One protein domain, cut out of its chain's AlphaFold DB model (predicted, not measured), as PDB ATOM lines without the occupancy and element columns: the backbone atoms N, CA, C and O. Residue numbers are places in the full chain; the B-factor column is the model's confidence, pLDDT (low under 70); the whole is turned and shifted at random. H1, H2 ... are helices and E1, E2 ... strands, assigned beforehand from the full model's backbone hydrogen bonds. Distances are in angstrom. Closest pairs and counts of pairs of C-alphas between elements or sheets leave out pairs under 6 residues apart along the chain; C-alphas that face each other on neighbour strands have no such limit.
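Overview. This is residues 7 to 142 of the 146 residues of the protein "Ubiquitin-related modifier 1" of Lophiotrema nucula (UniProt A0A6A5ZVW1). A strongly twisted sheet of four strands makes one wall of the body, with H1 over E1 and H2 grazing the sheet. H4 reaches away to one end of the length, and the long loop of residues 59 to 82 makes the other. The printed part has 136 residues, with four named helices and four named strands in the order E1 H1 E2 H2 H3 E3 H4 E4; the mixed sheet runs E2 E1 E4 E3. The class is mixed, helices and strands, with under half of the residues in named elements. It is compact, radius of gyration of the C-alphas 16.1 A, yet elongated, spanning 57 by 30 by 28 A.

Arrangement. Start at E1, residues 7 to 14; H1, residues 17 to 21, is over it, 7.0 A in height over the sheet. E2, residues 29 to 35, is antiparallel to E1 at 146 degrees, N 9 and O 32 being 3.0 A apart. H2, residues 46 to 58, only grazes the sheet with residues 46 to 53. With residues 54 to 58 alone it only just touches H3, residues 83 to 87, in 3 pairs of C-alphas within 8 A, the closest Leu 58 and Ala 87 at 5.8 A. E4, residues 136 to 141, is parallel to E1 at 24 degrees, N 12 and O 137 at 2.8 A, and antiparallel to E3, residues 100 to 104, at 165 degrees, N 101 and O 140 at 2.8 A. E2, H2, H3 and E3 form a split strand-helix-strand unit, two same-way strands with E1 and E4 between them, its crossover right-handed. H4, residues 109 to 120, only grazes the sheet with residues 109 to 112. Every O i to N i+4 pair is within hydrogen-bond range in H1, H3 and H4, and 8 of 9 in H2.

Along the chain. Find C-alpha 7 at (100.225, 113.819, 123.566), where E1 begins its 22.6 A. E2 runs 19.6 A, H2 15.4 A and H4 16.2 A. E4 ends at C-alpha 141, (78.023, 119.639, 112.854).

Size, cuts and confidence. The C-alphas farthest apart, Asn 75 and Gly 121, are 58.2 A apart. The printed part has no cut; the links H2 to H3, H3 to E3 and H4 to E4 are long. Confidence is under 70 at residues 24 to 26 and 59 to 86.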
ATOM      1  N   ILE A   7     101.119 114.801 124.171       92.38
ATOM      2  CA  ILE A   7     100.225 113.819 123.566       92.38
ATOM      3  C   ILE A   7      99.998 114.175 122.094       92.38
ATOM      4  O   ILE A   7      99.913 115.352 121.727       92.38
ATOM      5  N   ASN A   8      99.933 113.158 121.244       93.69
ATOM      6  CA  ASN A   8      99.574 113.271 119.840       93.69
ATOM      7  C   ASN A   8      98.127 112.815 119.694       93.69
ATOM      8  O   ASN A   8      97.798 111.693 120.059       93.69
ATOM      9  N   ILE A   9      97.279 113.665 119.130       95.44
ATOM     10  CA  ILE A   9      95.875 113.328 118.879       95.44
ATOM     11  C   ILE A   9      95.505 113.646 117.439       95.44
ATOM     12  O   ILE A   9      96.134 114.490 116.792       95.44
ATOM     13  N   THR A  10      94.469 112.978 116.941       95.06
ATOM     14  CA  THR A  10      93.901 113.245 115.617       95.06
ATOM     15  C   THR A  10      92.571 113.962 115.778       95.06
ATOM     16  O   THR A  10      91.669 113.444 116.428       95.06
ATOM     17  N   LEU A  11      92.439 115.140 115.172       93.88
ATOM     18  CA  LEU A  11      91.181 115.874 115.094       93.88
ATOM     19  C   LEU A  11      90.515 115.617 113.749       93.88
ATOM     20  O   LEU A  11      91.169 115.766 112.722       93.88
ATOM     21  N   GLY A  12      89.230 115.281 113.746       92.31
ATOM     22  CA  GLY A  12      88.393 115.250 112.550       92.31
ATOM     23  C   GLY A  12      87.326 116.333 112.582       92.31
ATOM     24  O   GLY A  12      86.765 116.633 113.632       92.31
ATOM     25  N   PHE A  13      87.027 116.907 111.425       90.19
ATOM     26  CA  PHE A  13      85.991 117.918 111.253       90.19
ATOM     27  C   PHE A  13      85.041 117.464 110.147       90.19
ATOM     28  O   PHE A  13      85.461 117.177 109.032       90.19
ATOM     29  N   LEU A  14      83.752 117.359 110.454       89.56
ATOM     30  CA  LEU A  14      82.733 116.827 109.551       89.56
ATOM     31  C   LEU A  14      81.549 117.794 109.429       89.56
ATOM     32  O   LEU A  14      81.369 118.697 110.244       89.56
ATOM     33  N   GLY A  15      80.733 117.607 108.388       84.19
ATOM     34  CA  GLY A  15      79.531 118.419 108.150       84.19
ATOM     35  C   GLY A  15      79.809 119.836 107.628       84.19
ATOM     36  O   GLY A  15      78.974 120.718 107.779       84.19
ATOM     37  N   GLY A  16      80.967 120.082 107.007       79.88
ATOM     38  CA  GLY A  16      81.368 121.413 106.535       79.88
ATOM     39  C   GLY A  16      82.265 122.172 107.515       79.88
ATOM     40  O   GLY A  16      82.796 123.222 107.149       79.88
ATOM     41  N   LEU A  17      82.481 121.639 108.726       81.00
ATOM     42  CA  LEU A  17      83.480 122.158 109.664       81.00
ATOM     43  C   LEU A  17      84.903 122.017 109.116       81.00
ATOM     44  O   LEU A  17      85.725 122.888 109.359       81.00
ATOM     45  N   ASP A  18      85.186 120.973 108.341       79.88
ATOM     46  CA  ASP A  18      86.440 120.788 107.603       79.88
ATOM     47  C   ASP A  18      86.779 122.018 106.763       79.88
ATOM     48  O   ASP A  18      87.864 122.574 106.883       79.88
ATOM     49  N   LYS A  19      85.819 122.531 105.995       76.00
ATOM     50  CA  LYS A  19      86.039 123.719 105.155       76.00
ATOM     51  C   LYS A  19      86.302 124.979 105.963       76.00
ATOM     52  O   LYS A  19      86.967 125.889 105.478       76.00
ATOM     53  N   LEU A  20      85.755 125.046 107.171       72.88
ATOM     54  CA  LEU A  20      85.987 126.152 108.082       72.88
ATOM     55  C   LEU A  20      87.376 126.023 108.714       72.88
ATOM     56  O   LEU A  20      88.205 126.906 108.556       72.88
ATOM     57  N   VAL A  21      87.672 124.909 109.379       73.19
ATOM     58  CA  VAL A  21      88.901 124.764 110.175       73.19
ATOM     59  C   VAL A  21      90.132 124.471 109.314       73.19
ATOM     60  O   VAL A  21      91.226 124.955 109.597       73.19
ATOM     61  N   LEU A  22      89.968 123.668 108.264       73.38
ATOM     62  CA  LEU A  22      91.047 123.169 107.405       73.38
ATOM     63  C   LEU A  22      91.162 123.962 106.095       73.38
ATOM     64  O   LEU A  22      92.229 123.977 105.477       73.38
ATOM     65  N   GLY A  23      90.109 124.677 105.692       70.25
ATOM     66  CA  GLY A  23      90.067 125.447 104.451       70.25
ATOM     67  C   GLY A  23      89.870 124.559 103.219       70.25
ATOM     68  O   GLY A  23      89.035 123.661 103.215       70.25
ATOM     69  N   ASP A  24      90.646 124.812 102.161       64.81
ATOM     70  CA  ASP A  24      90.578 124.081 100.880       64.81
ATOM     71  C   ASP A  24      91.395 122.764 100.889       64.81
ATOM     72  O   ASP A  24      91.842 122.307  99.839       64.81
ATOM     73  N   LEU A  25      91.673 122.184 102.062       66.44
ATOM     74  CA  LEU A  25      92.388 120.908 102.147       66.44
ATOM     75  C   LEU A  25      91.449 119.752 101.765       66.44
ATOM     76  O   LEU A  25      90.302 119.716 102.198       66.44
ATOM     77  N   ASP A  26      91.956 118.787 100.993       68.19
ATOM     78  CA  ASP A  26      91.222 117.562 100.623       68.19
ATOM     79  C   ASP A  26      91.107 116.553 101.791       68.19
ATOM     80  O   ASP A  26      90.555 115.463 101.639       68.19
ATOM     81  N   GLU A  27      91.631 116.908 102.964       79.88
ATOM     82  CA  GLU A  27      91.605 116.108 104.185       79.88
ATOM     83  C   GLU A  27      90.620 116.719 105.185       79.88
ATOM     84  O   GLU A  27      90.588 117.931 105.375       79.88
ATOM     85  N   ASN A  28      89.838 115.870 105.852       84.31
ATOM     86  CA  ASN A  28      88.902 116.260 106.911       84.31
ATOM     87  C   ASN A  28      89.481 116.048 108.320       84.31
ATOM     88  O   ASN A  28      88.765 116.182 109.313       84.31
ATOM     89  N   GLN A  29      90.759 115.682 108.412       89.62
ATOM     90  CA  GLN A  29      91.446 115.355 109.654       89.62
ATOM     91  C   GLN A  29      92.800 116.062 109.733       89.62
ATOM     92  O   GLN A  29      93.408 116.382 108.717       89.62
ATOM     93  N   MET A  30      93.288 116.294 110.950       88.06
ATOM     94  CA  MET A  30      94.647 116.764 111.205       88.06
ATOM     95  C   MET A  30      95.210 116.143 112.484       88.06
ATOM     96  O   MET A  30      94.497 115.974 113.471       88.06
ATOM     97  N   ALA A  31      96.508 115.846 112.498       90.31
ATOM     98  CA  ALA A  31      97.206 115.463 113.721       90.31
ATOM     99  C   ALA A  31      97.733 116.712 114.438       90.31
ATOM    100  O   ALA A  31      98.402 117.547 113.820       90.31
ATOM    101  N   ILE A  32      97.484 116.822 115.742       89.44
ATOM    102  CA  ILE A  32      98.020 117.903 116.574       89.44
ATOM    103  C   ILE A  32      98.801 117.353 117.764       89.44
ATOM    104  O   ILE A  32      98.606 116.219 118.202       89.44
ATOM    105  N   ARG A  33      99.699 118.189 118.290       89.62
ATOM    106  CA  ARG A  33     100.444 117.917 119.519       89.62
ATOM    107  C   ARG A  33      99.980 118.858 120.607       89.62
ATOM    108  O   ARG A  33     100.008 120.072 120.416       89.62
ATOM    109  N   LEU A  34      99.605 118.291 121.742       88.25
ATOM    110  CA  LEU A  34      99.254 119.033 122.944       88.25
ATOM    111  C   LEU A  34     100.239 118.686 124.051       88.25
ATOM    112  O   LEU A  34     100.740 117.567 124.111       88.25
ATOM    113  N   SER A  35     100.499 119.623 124.956       88.12
ATOM    114  CA  SER A  35     101.128 119.279 126.232       88.12
ATOM    115  C   SER A  35     100.214 118.313 126.989       88.12
ATOM    116  O   SER A  35      99.005 118.497 126.985       88.12
ATOM    117  N   SER A  36     100.761 117.301 127.659       85.69
ATOM    118  CA  SER A  36      99.977 116.360 128.475       85.69
ATOM    119  C   SER A  36      99.400 117.022 129.727       85.69
ATOM    120  O   SER A  36      98.452 116.520 130.330       85.69
ATOM    121  N   ARG A  37      99.959 118.175 130.116       85.69
ATOM    122  CA  ARG A  37      99.512 118.984 131.244       85.69
ATOM    123  C   ARG A  37      99.144 120.395 130.807       85.69
ATOM    124  O   ARG A  37      99.821 121.018 129.994       85.69
ATOM    125  N   THR A  38      98.084 120.905 131.416       83.75
ATOM    126  CA  THR A  38      97.701 122.317 131.378       83.75
ATOM    127  C   THR A  38      98.712 123.183 132.138       83.75
ATOM    128  O   THR A  38      99.496 122.683 132.945       83.75
ATOM    129  N   GLU A  39      98.617 124.506 131.980       79.00
ATOM    130  CA  GLU A  39      99.398 125.493 132.752       79.00
ATOM    131  C   GLU A  39      99.248 125.326 134.278       79.00
ATOM    132  O   GLU A  39     100.123 125.717 135.046       79.00
ATOM    133  N   THR A  40      98.151 124.706 134.726       80.38
ATOM    134  CA  THR A  40      97.873 124.416 136.143       80.38
ATOM    135  C   THR A  40      98.444 123.080 136.633       80.38
ATOM    136  O   THR A  40      98.224 122.705 137.782       80.38
ATOM    137  N   GLY A  41      99.138 122.323 135.776       81.06
ATOM    138  CA  GLY A  41      99.689 120.999 136.086       81.06
ATOM    139  C   GLY A  41      98.683 119.842 136.002       81.06
ATOM    140  O   GLY A  41      99.091 118.679 136.060       81.06
ATOM    141  N   LYS A  42      97.386 120.131 135.826       86.06
ATOM    142  CA  LYS A  42      96.346 119.117 135.578       86.06
ATOM    143  C   LYS A  42      96.512 118.479 134.205       86.06
ATOM    144  O   LYS A  42      96.982 119.159 133.294       86.06
ATOM    145  N   ASN A  43      96.078 117.230 134.062       89.56
ATOM    146  CA  ASN A  43      96.012 116.555 132.767       89.56
ATOM    147  C   ASN A  43      95.112 117.342 131.801       89.56
ATOM    148  O   ASN A  43      94.198 118.057 132.228       89.56
ATOM    149  N   VAL A  44      95.419 117.274 130.509       92.06
ATOM    150  CA  VAL A  44      94.603 117.930 129.484       92.06
ATOM    151  C   VAL A  44      93.269 117.223 129.300       92.06
ATOM    152  O   VAL A  44      93.177 116.003 129.362       92.06
ATOM    153  N   ASN A  45      92.231 118.015 129.064       93.81
ATOM    154  CA  ASN A  45      90.865 117.546 128.881       93.81
ATOM    155  C   ASN A  45      90.203 118.222 127.677       93.81
ATOM    156  O   ASN A  45      90.774 119.130 127.063       93.81
ATOM    157  N   LEU A  46      88.987 117.793 127.345       93.25
ATOM    158  CA  LEU A  46      88.243 118.316 126.196       93.25
ATOM    159  C   LEU A  46      88.006 119.827 126.272       93.25
ATOM    160  O   LEU A  46      88.179 120.522 125.279       93.25
ATOM    161  N   LYS A  47      87.728 120.379 127.451       92.12
ATOM    162  CA  LYS A  47      87.584 121.824 127.662       92.12
ATOM    163  C   LYS A  47      88.857 122.592 127.319       92.12
ATOM    164  O   LYS A  47      88.795 123.649 126.687       92.12
ATOM    165  N   TYR A  48      90.018 122.062 127.704       91.75
ATOM    166  CA  TYR A  48      91.303 122.618 127.289       91.75
ATOM    167  C   TYR A  48      91.480 122.523 125.769       91.75
ATOM    168  O   TYR A  48      91.880 123.508 125.145       91.75
ATOM    169  N   LEU A  49      91.135 121.382 125.164       91.75
ATOM    170  CA  LEU A  49      91.171 121.207 123.713       91.75
ATOM    171  C   LEU A  49      90.259 122.209 122.995       91.75
ATOM    172  O   LEU A  49      90.705 122.826 122.036       91.75
ATOM    173  N   PHE A  50      89.030 122.443 123.457       91.25
ATOM    174  CA  PHE A  50      88.123 123.417 122.844       91.25
ATOM    175  C   PHE A  50      88.735 124.809 122.875       91.25
ATOM    176  O   PHE A  50      88.834 125.471 121.844       91.25
ATOM    177  N   LYS A  51      89.263 125.227 124.027       87.88
ATOM    178  CA  LYS A  51      89.987 126.495 124.122       87.88
ATOM    179  C   LYS A  51      91.171 126.544 123.151       87.88
ATOM    180  O   LYS A  51      91.364 127.553 122.480       87.88
ATOM    181  N   HIS A  52      91.942 125.463 123.040       86.31
ATOM    182  CA  HIS A  52      93.073 125.389 122.120       86.31
ATOM    183  C   HIS A  52      92.642 125.493 120.651       86.31
ATOM    184  O   HIS A  52      93.264 126.242 119.895       86.31
ATOM    185  N   ILE A  53      91.578 124.782 120.261       85.69
ATOM    186  CA  ILE A  53      90.969 124.862 118.932       85.69
ATOM    187  C   ILE A  53      90.548 126.304 118.679       85.69
ATOM    188  O   ILE A  53      90.994 126.873 117.695       85.69
ATOM    189  N   TYR A  54      89.786 126.929 119.579       83.88
ATOM    190  CA  TYR A  54      89.335 128.311 119.423       83.88
ATOM    191  C   TYR A  54      90.496 129.304 119.301       83.88
ATOM    192  O   TYR A  54      90.517 130.114 118.383       83.88
ATOM    193  N   ASP A  55      91.498 129.231 120.170       81.06
ATOM    194  CA  ASP A  55      92.565 130.234 120.201       81.06
ATOM    195  C   ASP A  55      93.611 130.062 119.092       81.06
ATOM    196  O   ASP A  55      94.295 131.030 118.757       81.06
ATOM    197  N   ASN A  56      93.807 128.846 118.564       77.31
ATOM    198  CA  ASN A  56      94.955 128.540 117.697       77.31
ATOM    199  C   ASN A  56      94.593 127.995 116.313       77.31
ATOM    200  O   ASN A  56      95.323 128.277 115.367       77.31
ATOM    201  N   LEU A  57      93.497 127.247 116.173       76.19
ATOM    202  CA  LEU A  57      93.021 126.744 114.868       76.19
ATOM    203  C   LEU A  57      91.908 127.633 114.312       76.19
ATOM    204  O   LEU A  57      91.853 127.945 113.127       76.19
ATOM    205  N   LEU A  58      91.067 128.034 115.255       72.25
ATOM    206  CA  LEU A  58      90.112 129.110 115.315       72.25
ATOM    207  C   LEU A  58      90.781 130.429 114.891       72.25
ATOM    208  O   LEU A  58      91.202 130.633 113.754       72.25
ATOM    209  N   VAL A  59      90.917 131.310 115.882       61.50
ATOM    210  CA  VAL A  59      91.244 132.748 115.822       61.50
ATOM    211  C   VAL A  59      92.528 133.101 115.103       61.50
ATOM    212  O   VAL A  59      92.644 134.190 114.544       61.50
ATOM    213  N   LYS A  60      93.489 132.187 115.074       56.06
ATOM    214  CA  LYS A  60      94.785 132.437 114.445       56.06
ATOM    215  C   LYS A  60      94.904 131.891 113.030       56.06
ATOM    216  O   LYS A  60      95.940 132.128 112.409       56.06
ATOM    217  N   SER A  61      93.904 131.181 112.496       54.28
ATOM    218  CA  SER A  61      93.980 130.798 111.089       54.28
ATOM    219  C   SER A  61      93.606 131.991 110.205       54.28
ATOM    220  O   SER A  61      92.446 132.339 110.017       54.28
ATOM    221  N   GLU A  62      94.610 132.577 109.550       49.78
ATOM    222  CA  GLU A  62      94.422 133.501 108.413       49.78
ATOM    223  C   GLU A  62      93.665 132.843 107.229       49.78
ATOM    224  O   GLU A  62      93.441 133.464 106.193       49.78
ATOM    225  N   ARG A  63      93.292 131.560 107.358       48.00
ATOM    226  CA  ARG A  63      92.653 130.713 106.343       48.00
ATOM    227  C   ARG A  63      91.136 130.629 106.466       48.00
ATOM    228  O   ARG A  63      90.506 130.140 105.533       48.00
ATOM    229  N   LEU A  64      90.551 131.127 107.555       49.12
ATOM    230  CA  LEU A  64      89.111 131.088 107.824       49.12
ATOM    231  C   LEU A  64      88.321 132.156 107.062       49.12
ATOM    232  O   LEU A  64      87.381 132.770 107.555       49.12
ATOM    233  N   VAL A  65      88.719 132.375 105.820       50.78
ATOM    234  CA  VAL A  65      87.991 133.208 104.894       50.78
ATOM    235  C   VAL A  65      87.167 132.254 104.039       50.78
ATOM    236  O   VAL A  65      87.737 131.595 103.164       50.78
ATOM    237  N   PRO A  66      85.853 132.097 104.286       50.28
ATOM    238  CA  PRO A  66      85.031 131.224 103.468       50.28
ATOM    239  C   PRO A  66      84.976 131.811 102.055       50.28
ATOM    240  O   PRO A  66      84.117 132.627 101.747       50.28
ATOM    241  N   LYS A  67      85.874 131.366 101.164       47.19
ATOM    242  CA  LYS A  67      85.960 131.821  99.761       47.19
ATOM    243  C   LYS A  67      84.670 131.592  98.957       47.19
ATOM    244  O   LYS A  67      84.575 132.000  97.805       47.19
ATOM    245  N   ARG A  68      83.696 130.889  99.544       46.06
ATOM    246  CA  ARG A  68      82.389 130.547  98.973       46.06
ATOM    247  C   ARG A  68      81.198 131.125  99.743       46.06
ATOM    248  O   ARG A  68      80.069 130.825  99.366       46.06
ATOM    249  N   ASP A  69      81.407 131.934 100.785       51.06
ATOM    250  CA  ASP A  69      80.305 132.729 101.334       51.06
ATOM    251  C   ASP A  69      79.989 133.845 100.318       51.06
ATOM    252  O   ASP A  69      80.905 134.560  99.925       51.06
ATOM    253  N   PRO A  70      78.739 134.026  99.856       54.25
ATOM    254  CA  PRO A  70      78.387 135.123  98.947       54.25
ATOM    255  C   PRO A  70      78.611 136.522  99.551       54.25
ATOM    256  O   PRO A  70      78.549 137.518  98.831       54.25
ATOM    257  N   ARG A  71      78.868 136.616 100.862       52.44
ATOM    258  CA  ARG A  71      79.341 137.826 101.540       52.44
ATOM    259  C   ARG A  71      80.851 138.008 101.412       52.44
ATOM    260  O   ARG A  71      81.307 139.137 101.504       52.44
ATOM    261  N   TYR A  72      81.629 136.956 101.169       54.22
ATOM    262  CA  TYR A  72      83.061 137.097 100.958       54.22
ATOM    263  C   TYR A  72      83.353 137.845  99.652       54.22
ATOM    264  O   TYR A  72      82.958 137.426  98.566       54.22
ATOM    265  N   ASP A  73      84.077 138.951  99.776       59.34
ATOM    266  CA  ASP A  73      84.538 139.771  98.667       59.34
ATOM    267  C   ASP A  73      86.031 140.035  98.877       59.34
ATOM    268  O   ASP A  73      86.429 140.708  99.829       59.34
ATOM    269  N   GLU A  74      86.871 139.473  98.004       59.03
ATOM    270  CA  GLU A  74      88.331 139.633  98.076       59.03
ATOM    271  C   GLU A  74      88.774 141.100  97.940       59.03
ATOM    272  O   GLU A  74      89.881 141.452  98.345       59.03
ATOM    273  N   ASN A  75      87.899 141.961  97.409       60.56
ATOM    274  CA  ASN A  75      88.139 143.388  97.219       60.56
ATOM    275  C   ASN A  75      87.468 144.261  98.294       60.56
ATOM    276  O   ASN A  75      87.705 145.469  98.320       60.56
ATOM    277  N   ASP A  76      86.653 143.676  99.180       60.78
ATOM    278  CA  ASP A  76      85.965 144.369 100.273       60.78
ATOM    279  C   ASP A  76      86.145 143.600 101.600       60.78
ATOM    280  O   ASP A  76      85.283 142.809 102.006       60.78
ATOM    281  N   PRO A  77      87.266 143.828 102.315       54.28
ATOM    282  CA  PRO A  77      87.559 143.153 103.580       54.28
ATOM    283  C   PRO A  77      86.518 143.423 104.682       54.28
ATOM    284  O   PRO A  77      86.515 142.719 105.688       54.28
ATOM    285  N   GLY A  78      85.608 144.393 104.504       51.59
ATOM    286  CA  GLY A  78      84.521 144.691 105.436       51.59
ATOM    287  C   GLY A  78      83.329 143.727 105.379       51.59
ATOM    288  O   GLY A  78      82.480 143.785 106.266       51.59
ATOM    289  N   LYS A  79      83.248 142.837 104.376       53.44
ATOM    290  CA  LYS A  79      82.197 141.803 104.290       53.44
ATOM    291  C   LYS A  79      82.642 140.406 104.727       53.44
ATOM    292  O   LYS A  79      81.858 139.457 104.654       53.44
ATOM    293  N   GLN A  80      83.888 140.255 105.169       55.62
ATOM    294  CA  GLN A  80      84.318 139.008 105.787       55.62
ATOM    295  C   GLN A  80      83.466 138.795 107.040       55.62
ATOM    296  O   GLN A  80      83.362 139.699 107.871       55.62
ATOM    297  N   LEU A  81      82.831 137.623 107.161       55.56
ATOM    298  CA  LEU A  81      82.298 137.174 108.447       55.56
ATOM    299  C   LEU A  81      83.412 137.398 109.473       55.56
ATOM    300  O   LEU A  81      84.513 136.878 109.250       55.56
ATOM    301  N   PRO A  82      83.178 138.182 110.539       58.00
ATOM    302  CA  PRO A  82      84.165 138.340 111.579       58.00
ATOM    303  C   PRO A  82      84.599 136.950 111.996       58.00
ATOM    304  O   PRO A  82      83.770 136.064 112.199       58.00
ATOM    305  N   PHE A  83      85.906 136.764 112.077       60.19
ATOM    306  CA  PHE A  83      86.535 135.519 112.473       60.19
ATOM    307  C   PHE A  83      85.788 134.846 113.655       60.19
ATOM    308  O   PHE A  83      85.513 133.644 113.672       60.19
ATOM    309  N   GLU A  84      85.399 135.671 114.626       61.91
ATOM    310  CA  GLU A  84      84.660 135.306 115.832       61.91
ATOM    311  C   GLU A  84      83.295 134.659 115.541       61.91
ATOM    312  O   GLU A  84      82.904 133.715 116.225       61.91
ATOM    313  N   GLU A  85      82.589 135.109 114.502       64.75
ATOM    314  CA  GLU A  85      81.289 134.579 114.087       64.75
ATOM    315  C   GLU A  85      81.438 133.204 113.419       64.75
ATOM    316  O   GLU A  85      80.659 132.296 113.709       64.75
ATOM    317  N   ALA A  86      82.486 132.997 112.613       64.56
ATOM    318  CA  ALA A  86      82.798 131.682 112.050       64.56
ATOM    319  C   ALA A  86      83.235 130.687 113.135       64.56
ATOM    320  O   ALA A  86      82.796 129.541 113.129       64.56
ATOM    321  N   ALA A  87      84.038 131.114 114.112       71.56
ATOM    322  CA  ALA A  87      84.428 130.251 115.226       71.56
ATOM    323  C   ALA A  87      83.248 129.882 116.140       71.56
ATOM    324  O   ALA A  87      83.198 128.765 116.667       71.56
ATOM    325  N   SER A  88      82.265 130.785 116.258       75.50
ATOM    326  CA  SER A  88      81.049 130.570 117.048       75.50
ATOM    327  C   SER A  88      80.193 129.392 116.578       75.50
ATOM    328  O   SER A  88      79.311 128.959 117.311       75.50
ATOM    329  N   VAL A  89      80.405 128.860 115.366       79.75
ATOM    330  CA  VAL A  89      79.629 127.710 114.866       79.75
ATOM    331  C   VAL A  89      80.028 126.395 115.534       79.75
ATOM    332  O   VAL A  89      79.200 125.492 115.616       79.75
ATOM    333  N   LEU A  90      81.264 126.304 116.037       84.38
ATOM    334  CA  LEU A  90      81.784 125.136 116.748       84.38
ATOM    335  C   LEU A  90      81.886 125.400 118.252       84.38
ATOM    336  O   LEU A  90      81.493 124.545 119.044       84.38
ATOM    337  N   ILE A  91      82.394 126.573 118.649       87.56
ATOM    338  CA  ILE A  91      82.653 126.910 120.053       87.56
ATOM    339  C   ILE A  91      81.975 128.226 120.410       87.56
ATOM    340  O   ILE A  91      82.313 129.277 119.875       87.56
ATOM    341  N   GLU A  92      81.069 128.181 121.380       85.00
ATOM    342  CA  GLU A  92      80.344 129.335 121.900       85.00
ATOM    343  C   GLU A  92      80.554 129.431 123.418       85.00
ATOM    344  O   GLU A  92      80.388 128.455 124.147       85.00
ATOM    345  N   ASN A  93      80.955 130.608 123.915       83.56
ATOM    346  CA  ASN A  93      81.233 130.845 125.342       83.56
ATOM    347  C   ASN A  93      82.221 129.835 125.970       83.56
ATOM    348  O   ASN A  93      82.083 129.448 127.131       83.56
ATOM    349  N   GLY A  94      83.219 129.394 125.195       79.94
ATOM    350  CA  GLY A  94      84.232 128.431 125.641       79.94
ATOM    351  C   GLY A  94      83.732 126.988 125.772       79.94
ATOM    352  O   GLY A  94      84.428 126.165 126.361       79.94
ATOM    353  N   LYS A  95      82.546 126.682 125.237       87.38
ATOM    354  CA  LYS A  95      81.959 125.340 125.185       87.38
ATOM    355  C   LYS A  95      81.677 124.945 123.745       87.38
ATOM    356  O   LYS A  95      81.527 125.813 122.889       87.38
ATOM    357  N   ILE A  96      81.556 123.646 123.485       89.69
ATOM    358  CA  ILE A  96      81.010 123.186 122.208       89.69
ATOM    359  C   ILE A  96      79.589 123.722 122.062       89.69
ATOM    360  O   ILE A  96      78.766 123.617 122.973       89.69
ATOM    361  N   ARG A  97      79.322 124.352 120.919       89.38
ATOM    362  CA  ARG A  97      78.006 124.896 120.604       89.38
ATOM    363  C   ARG A  97      77.018 123.754 120.397       89.38
ATOM    364  O   ARG A  97      77.313 122.807 119.667       89.38
ATOM    365  N   GLY A  98      75.826 123.890 120.975       87.81
ATOM    366  CA  GLY A  98      74.730 122.941 120.775       87.81
ATOM    367  C   GLY A  98      74.420 122.722 119.289       87.81
ATOM    368  O   GLY A  98      74.417 123.668 118.500       87.81
ATOM    369  N   GLY A  99      74.172 121.467 118.911       85.50
ATOM    370  CA  GLY A  99      74.040 121.050 117.509       85.50
ATOM    371  C   GLY A  99      75.348 120.567 116.870       85.50
ATOM    372  O   GLY A  99      75.331 120.146 115.713       85.50
ATOM    373  N   ASN A 100      76.460 120.568 117.608       89.62
ATOM    374  CA  ASN A 100      77.663 119.822 117.251       89.62
ATOM    375  C   ASN A 100      77.788 118.583 118.144       89.62
ATOM    376  O   ASN A 100      77.549 118.667 119.346       89.62
ATOM    377  N   LEU A 101      78.181 117.461 117.550       92.56
ATOM    378  CA  LEU A 101      78.522 116.224 118.246       92.56
ATOM    379  C   LEU A 101      80.041 116.123 118.389       92.56
ATOM    380  O   LEU A 101      80.776 116.530 117.480       92.56
ATOM    381  N   VAL A 102      80.494 115.558 119.507       95.50
ATOM    382  CA  VAL A 102      81.897 115.207 119.740       95.50
ATOM    383  C   VAL A 102      81.985 113.694 119.872       95.50
ATOM    384  O   VAL A 102      81.331 113.091 120.720       95.50
ATOM    385  N   VAL A 103      82.793 113.084 119.014       96.62
ATOM    386  CA  VAL A 103      83.010 111.639 118.979       96.62
ATOM    387  C   VAL A 103      84.461 111.367 119.340       96.62
ATOM    388  O   VAL A 103      85.360 111.923 118.716       96.62
ATOM    389  N   ILE A 104      84.704 110.518 120.333       96.81
ATOM    390  CA  ILE A 104      86.038 110.117 120.781       96.81
ATOM    391  C   ILE A 104      86.184 108.628 120.499       96.81
ATOM    392  O   ILE A 104      85.404 107.825 120.999       96.81
ATOM    393  N   ASN A 105      87.171 108.258 119.684       96.69
ATOM    394  CA  ASN A 105      87.449 106.867 119.316       96.69
ATOM    395  C   ASN A 105      86.184 106.108 118.861       96.69
ATOM    396  O   ASN A 105      85.929 104.991 119.299       96.69
ATOM    397  N   GLU A 106      85.399 106.736 117.977       95.62
ATOM    398  CA  GLU A 106      84.140 106.207 117.414       95.62
ATOM    399  C   GLU A 106      82.951 106.124 118.392       95.62
ATOM    400  O   GLU A 106      81.885 105.641 118.010       95.62
ATOM    401  N   ALA A 107      83.087 106.644 119.614       96.06
ATOM    402  CA  ALA A 107      82.018 106.698 120.608       96.06
ATOM    403  C   ALA A 107      81.590 108.139 120.924       96.06
ATOM    404  O   ALA A 107      82.402 109.064 120.934       96.06
ATOM    405  N   ASP A 108      80.295 108.334 121.168       95.50
ATOM    406  CA  ASP A 108      79.745 109.625 121.584       95.50
ATOM    407  C   ASP A 108      80.282 109.994 122.976       95.50
ATOM    408  O   ASP A 108      80.214 109.193 123.910       95.50
ATOM    409  N   TRP A 109      80.843 111.198 123.110       95.62
ATOM    410  CA  TRP A 109      81.428 111.677 124.363       95.62
ATOM    411  C   TRP A 109      80.447 111.715 125.544       95.62
ATOM    412  O   TRP A 109      80.879 111.514 126.678       95.62
ATOM    413  N   GLU A 110      79.151 111.943 125.309       94.81
ATOM    414  CA  GLU A 110      78.135 111.938 126.364       94.81
ATOM    415  C   GLU A 110      77.921 110.510 126.866       94.81
ATOM    416  O   GLU A 110      77.905 110.288 128.072       94.81
ATOM    417  N   CYS A 111      77.889 109.524 125.962       95.81
ATOM    418  CA  CYS A 111      77.815 108.114 126.345       95.81
ATOM    419  C   CYS A 111      79.058 107.659 127.121       95.81
ATOM    420  O   CYS A 111      78.922 106.969 128.124       95.81
ATOM    421  N   ILE A 112      80.262 108.072 126.702       95.94
ATOM    422  CA  ILE A 112      81.500 107.758 127.440       95.94
ATOM    423  C   ILE A 112      81.440 108.336 128.861       95.94
ATOM    424  O   ILE A 112      81.837 107.669 129.817       95.94
ATOM    425  N   ALA A 113      80.959 109.573 129.005       95.69
ATOM    426  CA  ALA A 113      80.827 110.215 130.306       95.69
ATOM    427  C   ALA A 113      79.800 109.497 131.195       95.69
ATOM    428  O   ALA A 113      80.088 109.272 132.369       95.69
ATOM    429  N   ASP A 114      78.652 109.103 130.640       96.56
ATOM    430  CA  ASP A 114      77.610 108.357 131.353       96.56
ATOM    431  C   ASP A 114      78.111 106.979 131.821       96.56
ATOM    432  O   ASP A 114      77.958 106.640 132.998       96.56
ATOM    433  N   ASP A 115      78.775 106.221 130.942       96.12
ATOM    434  CA  ASP A 115      79.358 104.913 131.270       96.12
ATOM    435  C   ASP A 115      80.401 105.044 132.394       96.12
ATOM    436  O   ASP A 115      80.408 104.274 133.361       96.12
ATOM    437  N   LEU A 116      81.262 106.066 132.313       94.06
ATOM    438  CA  LEU A 116      82.271 106.334 133.336       94.06
ATOM    439  C   LEU A 116      81.639 106.794 134.658       94.06
ATOM    440  O   LEU A 116      82.124 106.433 135.733       94.06
ATOM    441  N   ALA A 117      80.561 107.576 134.599       95.69
ATOM    442  CA  ALA A 117      79.830 108.012 135.782       95.69
ATOM    443  C   ALA A 117      79.193 106.826 136.518       95.69
ATOM    444  O   ALA A 117      79.245 106.765 137.753       95.69
ATOM    445  N   GLU A 118      78.642 105.861 135.775       96.44
ATOM    446  CA  GLU A 118      78.120 104.615 136.334       96.44
ATOM    447  C   GLU A 118      79.236 103.767 136.960       96.44
ATOM    448  O   GLU A 118      79.098 103.323 138.102       96.44
ATOM    449  N   GLU A 119      80.365 103.593 136.264       96.06
ATOM    450  CA  GLU A 119      81.496 102.793 136.751       96.06
ATOM    451  C   GLU A 119      82.113 103.373 138.033       96.06
ATOM    452  O   GLU A 119      82.405 102.644 138.987       96.06
ATOM    453  N   LEU A 120      82.309 104.692 138.075       94.00
ATOM    454  CA  LEU A 120      82.957 105.369 139.196       94.00
ATOM    455  C   LEU A 120      81.989 105.716 140.337       94.00
ATOM    456  O   LEU A 120      82.436 106.037 141.442       94.00
ATOM    457  N   GLY A 121      80.677 105.678 140.088       95.69
ATOM    458  CA  GLY A 121      79.653 106.102 141.043       95.69
ATOM    459  C   GLY A 121      79.712 107.597 141.379       95.69
ATOM    460  O   GLY A 121      79.333 107.994 142.486       95.69
ATOM    461  N   VAL A 122      80.218 108.424 140.460       93.94
ATOM    462  CA  VAL A 122      80.334 109.885 140.601       93.94
ATOM    463  C   VAL A 122      79.900 110.576 139.313       93.94
ATOM    464  O   VAL A 122      79.983 109.998 138.239       93.94
ATOM    465  N   GLU A 123      79.458 111.827 139.411       94.25
ATOM    466  CA  GLU A 123      79.141 112.632 138.228       94.25
ATOM    467  C   GLU A 123      80.405 112.887 137.394       94.25
ATOM    468  O   GLU A 123      81.429 113.335 137.922       94.25
ATOM    469  N   VAL A 124      80.319 112.620 136.091       94.19
ATOM    470  CA  VAL A 124      81.363 112.920 135.108       94.19
ATOM    471  C   VAL A 124      80.810 113.955 134.142       94.19
ATOM    472  O   VAL A 124      79.774 113.755 133.515       94.19
ATOM    473  N   VAL A 125      81.512 115.077 134.009       93.56
ATOM    474  CA  VAL A 125      81.165 116.109 133.032       93.56
ATOM    475  C   VAL A 125      81.936 115.824 131.747       93.56
ATOM    476  O   VAL A 125      83.168 115.792 131.767       93.56
ATOM    477  N   ALA A 126      81.229 115.631 130.630       93.00
ATOM    478  CA  ALA A 126      81.829 115.206 129.364       93.00
ATOM    479  C   ALA A 126      82.979 116.121 128.902       93.00
ATOM    480  O   ALA A 126      84.042 115.633 128.534       93.00
ATOM    481  N   ASP A 127      82.830 117.449 128.993       93.00
ATOM    482  CA  ASP A 127      83.885 118.394 128.597       93.00
ATOM    483  C   ASP A 127      85.097 118.414 129.550       93.00
ATOM    484  O   ASP A 127      86.140 118.979 129.214       93.00
ATOM    485  N   GLU A 128      85.021 117.761 130.708       92.56
ATOM    486  CA  GLU A 128      86.135 117.634 131.649       92.56
ATOM    487  C   GLU A 128      86.880 116.297 131.534       92.56
ATOM    488  O   GLU A 128      87.908 116.137 132.199       92.56
ATOM    489  N   MET A 129      86.438 115.391 130.650       93.25
ATOM    490  CA  MET A 129      87.109 114.115 130.389       93.25
ATOM    491  C   MET A 129      88.544 114.313 129.890       93.25
ATOM    492  O   MET A 129      88.817 115.139 129.013       93.25
ATOM    493  N   GLU A 130      89.461 113.542 130.475       93.88
ATOM    494  CA  GLU A 130      90.881 113.546 130.137       93.88
ATOM    495  C   GLU A 130      91.118 112.994 128.728       93.88
ATOM    496  O   GLU A 130      90.495 112.018 128.322       93.88
ATOM    497  N   ILE A 131      92.039 113.625 127.997       94.38
ATOM    498  CA  ILE A 131      92.449 113.189 126.661       94.38
ATOM    499  C   ILE A 131      93.721 112.354 126.776       94.38
ATOM    500  O   ILE A 131      94.691 112.766 127.419       94.38
ATOM    501  N   SER A 132      93.738 111.218 126.092       93.69
ATOM    502  CA  SER A 132      94.859 110.287 126.043       93.69
ATOM    503  C   SER A 132      95.709 110.457 124.781       93.69
ATOM    504  O   SER A 132      95.262 110.945 123.741       93.69
ATOM    505  N   ASP A 133      96.975 110.037 124.864       94.81
ATOM    506  CA  ASP A 133      97.841 109.932 123.686       94.81
ATOM    507  C   ASP A 133      97.263 108.920 122.690       94.81
ATOM    508  O   ASP A 133      96.917 107.798 123.058       94.81
ATOM    509  N   GLY A 134      97.173 109.326 121.427       95.69
ATOM    510  CA  GLY A 134      96.599 108.533 120.346       95.69
ATOM    511  C   GLY A 134      95.095 108.708 120.135       95.69
ATOM    512  O   GLY A 134      94.589 108.153 119.160       95.69
ATOM    513  N   ASP A 135      94.390 109.482 120.969       97.25
ATOM    514  CA  ASP A 135      92.949 109.681 120.801       97.25
ATOM    515  C   ASP A 135      92.598 110.295 119.440       97.25
ATOM    516  O   ASP A 135      93.251 111.220 118.934       97.25
ATOM    517  N   LYS A 136      91.509 109.789 118.861       97.31
ATOM    518  CA  LYS A 136      90.851 110.363 117.691       97.31
ATOM    519  C   LYS A 136      89.578 111.073 118.139       97.31
ATOM    520  O   LYS A 136      88.669 110.431 118.652       97.31
ATOM    521  N   ILE A 137      89.510 112.381 117.916       96.69
ATOM    522  CA  ILE A 137      88.398 113.236 118.338       96.69
ATOM    523  C   ILE A 137      87.783 113.883 117.101       96.69
ATOM    524  O   ILE A 137      88.452 114.623 116.384       96.69
ATOM    525  N   GLU A 138      86.511 113.619 116.836       95.19
ATOM    526  CA  GLU A 138      85.797 114.110 115.659       95.19
ATOM    527  C   GLU A 138      84.671 115.061 116.064       95.19
ATOM    528  O   GLU A 138      83.845 114.751 116.921       95.19
ATOM    529  N   PHE A 139      84.630 116.222 115.415       93.25
ATOM    530  CA  PHE A 139      83.577 117.218 115.551       93.25
ATOM    531  C   PHE A 139      82.635 117.115 114.361       93.25
ATOM    532  O   PHE A 139      83.050 117.295 113.213       93.25
ATOM    533  N   VAL A 140      81.358 116.858 114.630       91.31
ATOM    534  CA  VAL A 140      80.336 116.710 113.592       91.31
ATOM    535  C   VAL A 140      79.282 117.784 113.778       91.31
ATOM    536  O   VAL A 140      78.554 117.766 114.769       91.31
ATOM    537  N   THR A 141      79.158 118.711 112.829       85.62
ATOM    538  CA  THR A 141      78.023 119.639 112.854       85.62
ATOM    539  C   THR A 141      76.772 118.965 112.300       85.62
ATOM    540  O   THR A 141      76.788 118.360 111.226       85.62
ATOM    541  N   THR A 142      75.674 119.069 113.047       73.94
ATOM    542  CA  THR A 142      74.332 118.651 112.609       73.94
ATOM    543  C   THR A 142      73.490 119.837 112.147       73.94
ATOM    544  O   THR A 142      72.326 119.672 111.768       73.94
TER     545      THR A 142